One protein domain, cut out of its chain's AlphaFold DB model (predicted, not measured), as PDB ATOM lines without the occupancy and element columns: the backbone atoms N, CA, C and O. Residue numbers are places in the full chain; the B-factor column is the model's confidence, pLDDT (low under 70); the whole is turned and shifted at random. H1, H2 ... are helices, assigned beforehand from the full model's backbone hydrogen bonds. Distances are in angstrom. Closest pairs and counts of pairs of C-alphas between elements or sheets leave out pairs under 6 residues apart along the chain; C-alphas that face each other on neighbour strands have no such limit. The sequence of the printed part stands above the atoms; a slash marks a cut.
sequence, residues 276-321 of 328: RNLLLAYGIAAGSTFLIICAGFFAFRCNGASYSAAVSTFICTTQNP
ATOM      1  N   ARG A 276       9.934 -52.852  99.296       89.56
ATOM      2  CA  ARG A 276      10.166 -54.057 100.108       89.56
ATOM      3  C   ARG A 276       9.227 -55.190  99.727       89.56
ATOM      4  O   ARG A 276       9.670 -56.329  99.636       89.56
ATOM      5  N   ASN A 277       7.962 -54.878  99.456       87.38
ATOM      6  CA  ASN A 277       6.970 -55.884  99.070       87.38
ATOM      7  C   ASN A 277       7.306 -56.504  97.713       87.38
ATOM      8  O   ASN A 277       7.182 -57.715  97.536       87.38
ATOM      9  N   LEU A 278       7.800 -55.688  96.778       88.88
ATOM     10  CA  LEU A 278       8.250 -56.170  95.479       88.88
ATOM     11  C   LEU A 278       9.486 -57.067  95.634       88.88
ATOM     12  O   LEU A 278       9.509 -58.189  95.133       88.88
ATOM     13  N   LEU A 279      10.484 -56.622  96.399       94.19
ATOM     14  CA  LEU A 279      11.710 -57.390  96.625       94.19
ATOM     15  C   LEU A 279      11.434 -58.713  97.362       94.19
ATOM     16  O   LEU A 279      12.021 -59.734  97.012       94.19
ATOM     17  N   LEU A 280      10.490 -58.729  98.310       94.31
ATOM     18  CA  LEU A 280      10.025 -59.950  98.974       94.31
ATOM     19  C   LEU A 280       9.324 -60.904  98.000       94.31
ATOM     20  O   LEU A 280       9.663 -62.085  97.972       94.31
ATOM     21  N   ALA A 281       8.393 -60.412  97.178       93.00
ATOM     22  CA  ALA A 281       7.667 -61.249  96.223       93.00
ATOM     23  C   ALA A 281       8.611 -61.888  95.188       93.00
ATOM     24  O   ALA A 281       8.583 -63.105  94.988       93.00
ATOM     25  N   TYR A 282       9.498 -61.091  94.583       94.50
ATOM     26  CA  TYR A 282      10.489 -61.601  93.630       94.50
ATOM     27  C   TYR A 282      11.556 -62.466  94.304       94.50
ATOM     28  O   TYR A 282      11.974 -63.469  93.728       94.50
ATOM     29  N   GLY A 283      11.969 -62.125  95.526       95.56
ATOM     30  CA  GLY A 283      12.937 -62.900  96.298       95.56
ATOM     31  C   GLY A 283      12.424 -64.297  96.646       95.56
ATOM     32  O   GLY A 283      13.135 -65.277  96.435       95.56
ATOM     33  N   ILE A 284      11.173 -64.409  97.107       96.12
ATOM     34  CA  ILE A 284      10.538 -65.703  97.404       96.12
ATOM     35  C   ILE A 284      10.365 -66.518  96.119       96.12
ATOM     36  O   ILE A 284      10.701 -67.704  96.099       96.12
ATOM     37  N   ALA A 285       9.901 -65.891  95.034       95.44
ATOM     38  CA  ALA A 285       9.740 -66.564  93.750       95.44
ATOM     39  C   ALA A 285      11.081 -67.117  93.234       95.44
ATOM     40  O   ALA A 285      11.179 -68.312  92.962       95.44
ATOM     41  N   ALA A 286      12.129 -66.289  93.185       96.19
ATOM     42  CA  ALA A 286      13.463 -66.696  92.744       96.19
ATOM     43  C   ALA A 286      14.104 -67.749  93.667       96.19
ATOM     44  O   ALA A 286      14.740 -68.689  93.194       96.19
ATOM     45  N   GLY A 287      13.913 -67.630  94.983       96.94
ATOM     46  CA  GLY A 287      14.393 -68.623  95.944       96.94
ATOM     47  C   GLY A 287      13.708 -69.978  95.762       96.94
ATOM     48  O   GLY A 287      14.374 -71.012  95.729       96.94
ATOM     49  N   SER A 288      12.384 -69.981  95.581       96.19
ATOM     50  CA  SER A 288      11.614 -71.211  95.370       96.19
ATOM     51  C   SER A 288      11.996 -71.926  94.070       96.19
ATOM     52  O   SER A 288      12.206 -73.139  94.081       96.19
ATOM     53  N   THR A 289      12.169 -71.191  92.967       96.44
ATOM     54  CA  THR A 289      12.579 -71.778  91.684       96.44
ATOM     55  C   THR A 289      13.990 -72.343  91.757       96.44
ATOM     56  O   THR A 289      14.229 -73.443  91.259       96.44
ATOM     57  N   PHE A 290      14.909 -71.659  92.445       96.81
ATOM     58  CA  PHE A 290      16.262 -72.161  92.667       96.81
ATOM     59  C   PHE A 290      16.270 -73.475  93.461       96.81
ATOM     60  O   PHE A 290      16.917 -74.438  93.048       96.81
ATOM     61  N   LEU A 291      15.498 -73.561  94.550       96.25
ATOM     62  CA  LEU A 291      15.387 -74.790  95.344       96.25
ATOM     63  C   LEU A 291      14.820 -75.963  94.532       96.25
ATOM     64  O   LEU A 291      15.335 -77.077  94.635       96.25
ATOM     65  N   ILE A 292      13.810 -75.719  93.690       96.00
ATOM     66  CA  ILE A 292      13.231 -76.745  92.805       96.00
ATOM     67  C   ILE A 292      14.271 -77.238  91.789       96.00
ATOM     68  O   ILE A 292      14.397 -78.446  91.583       96.00
ATOM     69  N   ILE A 293      15.053 -76.335  91.189       95.44
ATOM     70  CA  ILE A 293      16.124 -76.698  90.246       95.44
ATOM     71  C   ILE A 293      17.199 -77.535  90.948       95.44
ATOM     72  O   ILE A 293      17.607 -78.571  90.422       95.44
ATOM     73  N   CYS A 294      17.632 -77.136  92.148       94.38
ATOM     74  CA  CYS A 294      18.607 -77.897  92.930       94.38
ATOM     75  C   CYS A 294      18.087 -79.291  93.298       94.38
ATOM     76  O   CYS A 294      18.820 -80.268  93.148       94.38
ATOM     77  N   ALA A 295      16.829 -79.400  93.732       92.12
ATOM     78  CA  ALA A 295      16.199 -80.682  94.036       92.12
ATOM     79  C   ALA A 295      16.105 -81.576  92.787       92.12
ATOM     80  O   ALA A 295      16.452 -82.755  92.851       92.12
ATOM     81  N   GLY A 296      15.719 -81.009  91.638       88.75
ATOM     82  CA  GLY A 296      15.692 -81.717  90.356       88.75
ATOM     83  C   GLY A 296      17.075 -82.213  89.928       88.75
ATOM     84  O   GLY A 296      17.222 -83.369  89.535       88.75
ATOM     85  N   PHE A 297      18.110 -81.382  90.073       90.06
ATOM     86  CA  PHE A 297      19.488 -81.757  89.748       90.06
ATOM     87  C   PHE A 297      20.037 -82.835  90.694       90.06
ATOM     88  O   PHE A 297      20.705 -83.771  90.253       90.06
ATOM     89  N   PHE A 298      19.728 -82.741  91.991       88.38
ATOM     90  CA  PHE A 298      20.107 -83.751  92.978       88.38
ATOM     91  C   PHE A 298      19.427 -85.096  92.691       88.38
ATOM     92  O   PHE A 298      20.104 -86.121  92.627       88.38
ATOM     93  N   ALA A 299      18.118 -85.088  92.422       85.25
ATOM     94  CA  ALA A 299      17.372 -86.282  92.032       85.25
ATOM     95  C   ALA A 299      17.924 -86.906  90.741       85.25
ATOM     96  O   ALA A 299      18.083 -88.125  90.667       85.25
ATOM     97  N   PHE A 300      18.279 -86.086  89.746       83.12
ATOM     98  CA  PHE A 300      18.909 -86.558  88.511       83.12
ATOM     99  C   PHE A 300      20.260 -87.236  88.780       83.12
ATOM    100  O   PHE A 300      20.534 -88.314  88.254       83.12
ATOM    101  N   ARG A 301      21.092 -86.646  89.650       83.94
ATOM    102  CA  ARG A 301      22.403 -87.209  89.994       83.94
ATOM    103  C   ARG A 301      22.297 -88.514  90.786       83.94
ATOM    104  O   ARG A 301      23.066 -89.432  90.519       83.94
ATOM    105  N   CYS A 302      21.374 -88.600  91.745       81.12
ATOM    106  CA  CYS A 302      21.184 -89.797  92.569       81.12
ATOM    107  C   CYS A 302      20.593 -90.969  91.783       81.12
ATOM    108  O   CYS A 302      20.993 -92.106  92.011       81.12
ATOM    109  N   ASN A 303      19.672 -90.703  90.854       78.75
ATOM    110  CA  ASN A 303      19.038 -91.763  90.071       78.75
ATOM    111  C   ASN A 303      19.907 -92.250  88.901       78.75
ATOM    112  O   ASN A 303      19.630 -93.314  88.359       78.75
ATOM    113  N   GLY A 304      20.955 -91.508  88.509       64.81
ATOM    114  CA  GLY A 304      21.994 -91.961  87.570       64.81
ATOM    115  C   GLY A 304      21.528 -92.267  86.138       64.81
ATOM    116  O   GLY A 304      22.358 -92.565  85.283       64.81
ATOM    117  N   ALA A 305      20.227 -92.175  85.855       59.91
ATOM    118  CA  ALA A 305      19.625 -92.415  84.556       59.91
ATOM    119  C   ALA A 305      18.310 -91.631  84.412       59.91
ATOM    120  O   ALA A 305      17.504 -91.534  85.338       59.91
ATOM    121  N   SER A 306      18.092 -91.075  83.219       52.28
ATOM    122  CA  SER A 306      16.825 -90.452  82.831       52.28
ATOM    123  C   SER A 306      15.826 -91.555  82.485       52.28
ATOM    124  O   SER A 306      15.796 -92.045  81.355       52.28
ATOM    125  N   TYR A 307      15.051 -92.013  83.468       55.75
ATOM    126  CA  TYR A 307      13.973 -92.963  83.217       55.75
ATOM    127  C   TYR A 307      12.754 -92.211  82.682       55.75
ATOM    128  O   TYR A 307      12.229 -91.304  83.325       55.75
ATOM    129  N   SER A 308      12.310 -92.586  81.482       53.06
ATOM    130  CA  SER A 308      11.033 -92.135  80.928       53.06
ATOM    131  C   SER A 308       9.908 -92.478  81.912       53.06
ATOM    132  O   SER A 308       9.868 -93.597  82.416       53.06
ATOM    133  N   ALA A 309       8.974 -91.554  82.163       54.97
ATOM    134  CA  ALA A 309       7.802 -91.759  83.030       54.97
ATOM    135  C   ALA A 309       6.764 -92.742  82.432       54.97
ATOM    136  O   ALA A 309       5.570 -92.671  82.723       54.97
ATOM    137  N   ALA A 310       7.206 -93.644  81.558       57.66
ATOM    138  CA  ALA A 310       6.398 -94.712  81.016       57.66
ATOM    139  C   ALA A 310       6.189 -95.782  82.096       57.66
ATOM    140  O   ALA A 310       7.136 -96.277  82.708       57.66
ATOM    141  N   VAL A 311       4.931 -96.179  82.296       59.00
ATOM    142  CA  VAL A 311       4.506 -97.211  83.264       59.00
ATOM    143  C   VAL A 311       5.290 -98.527  83.103       59.00
ATOM    144  O   VAL A 311       5.486 -99.262  84.067       59.00
ATOM    145  N   SER A 312       5.820 -98.800  81.908       53.94
ATOM    146  CA  SER A 312       6.650 -99.969  81.607       53.94
ATOM    147  C   SER A 312       7.962-100.035  82.400       53.94
ATOM    148  O   SER A 312       8.457-101.134  82.646       53.94
ATOM    149  N   THR A 313       8.518 -98.910  82.858       55.66
ATOM    150  CA  THR A 313       9.780 -98.907  83.617       55.66
ATOM    151  C   THR A 313       9.596 -99.361  85.071       55.66
ATOM    152  O   THR A 313      10.483-100.014  85.615       55.66
ATOM    153  N   PHE A 314       8.423 -99.123  85.674       58.59
ATOM    154  CA  PHE A 314       8.086 -99.621  87.019       58.59
ATOM    155  C   PHE A 314       7.896-101.147  87.067       58.59
ATOM    156  O   PHE A 314       8.196-101.774  88.083       58.59
ATOM    157  N   ILE A 315       7.430-101.762  85.973       58.72
ATOM    158  CA  ILE A 315       7.213-103.219  85.895       58.72
ATOM    159  C   ILE A 315       8.550-103.975  85.810       58.72
ATOM    160  O   ILE A 315       8.683-105.057  86.377       58.72
ATOM    161  N   CYS A 316       9.571-103.406  85.161       56.56
ATOM    162  CA  CYS A 316      10.883-104.051  85.061       56.56
ATOM    163  C   CYS A 316      11.694-104.007  86.366       56.56
ATOM    164  O   CYS A 316      12.495-104.905  86.602       56.56
ATOM    165  N   THR A 317      11.495-103.008  87.230       56.38
ATOM    166  CA  THR A 317      12.239-102.892  88.502       56.38
ATOM    167  C   THR A 317      11.592-103.646  89.666       56.38
ATOM    168  O   THR A 317      12.217-103.792  90.713       56.38
ATOM    169  N   THR A 318      10.375-104.166  89.488       58.81
ATOM    170  CA  THR A 318       9.647-104.954  90.500       58.81
ATOM    171  C   THR A 318       9.656-106.464  90.236       58.81
ATOM    172  O   THR A 318       9.023-107.210  90.983       58.81
ATOM    173  N   GLN A 319      10.396-106.954  89.231       55.06
ATOM    174  CA  GLN A 319      10.566-108.397  89.040       55.06
ATOM    175  C   GLN A 319      11.389-109.004  90.185       55.06
ATOM    176  O   GLN A 319      12.606-108.855  90.270       55.06
ATOM    177  N   ASN A 320      10.674-109.691  91.074       52.91
ATOM    178  CA  ASN A 320      11.200-110.507  92.155       52.91
ATOM    179  C   ASN A 320      12.053-111.660  91.570       52.91
ATOM    180  O   ASN A 320      11.562-112.363  90.686       52.91
ATOM    181  N   PRO A 321      13.301-111.891  92.019       58.94
ATOM    182  CA  PRO A 321      14.162-112.957  91.490       58.94
ATOM    183  C   PRO A 321      13.585-114.382  91.615       58.94
ATOM    184  O   PRO A 321      14.033-115.274  90.891       58.94
TER     185      PRO A 321
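What this domain is: This is residues 276 to 321 of the 328 residues of an uncharacterized protein of Lasiodiplodia theobromae (UniProt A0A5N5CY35). One long helix, H1, makes most of a rod; beyond its end a looping link leads to the small helix H2, which stands off from H1, and a short tail ends the printed part. The printed part has 46 residues with two named helices, H1 then H2, and no named strand; its class is all helix. It is extended, with a radius of gyration of the C-alphas of 17.7 A and spans of 59 by 18 by 15 A.

Where its parts are: Find C-alpha 276 at (10.166, -54.057, 100.108); from there H1, residues 276 to 303, runs 40.0 A to C-alpha 303 at (19.038, -91.763, 90.071). Go on to Val 311, where H2, residues 311 to 317, begins; it runs 10.9 A to C-alpha 317 at (12.239, -102.892, 88.502).

How they stand to each other: H1 and H2 are apart, joined by a short link of 7 residues. In H1 every O i to N i+4 pair is within hydrogen-bond range; in H2 0 of 3 are, and 1 of 4 O i to N i+3 pairs.

The domain as a whole: The C-alphas of Arg 276 and Pro 321, the two farthest apart, are 59.7 A apart. Residues 276 to 321 stand free, with no C-alpha 8 or more apart along the chain within 10 A. The printed part has no cut. Look at the B-factor column: the model's pLDDT is under 70 at residues 304 to 321.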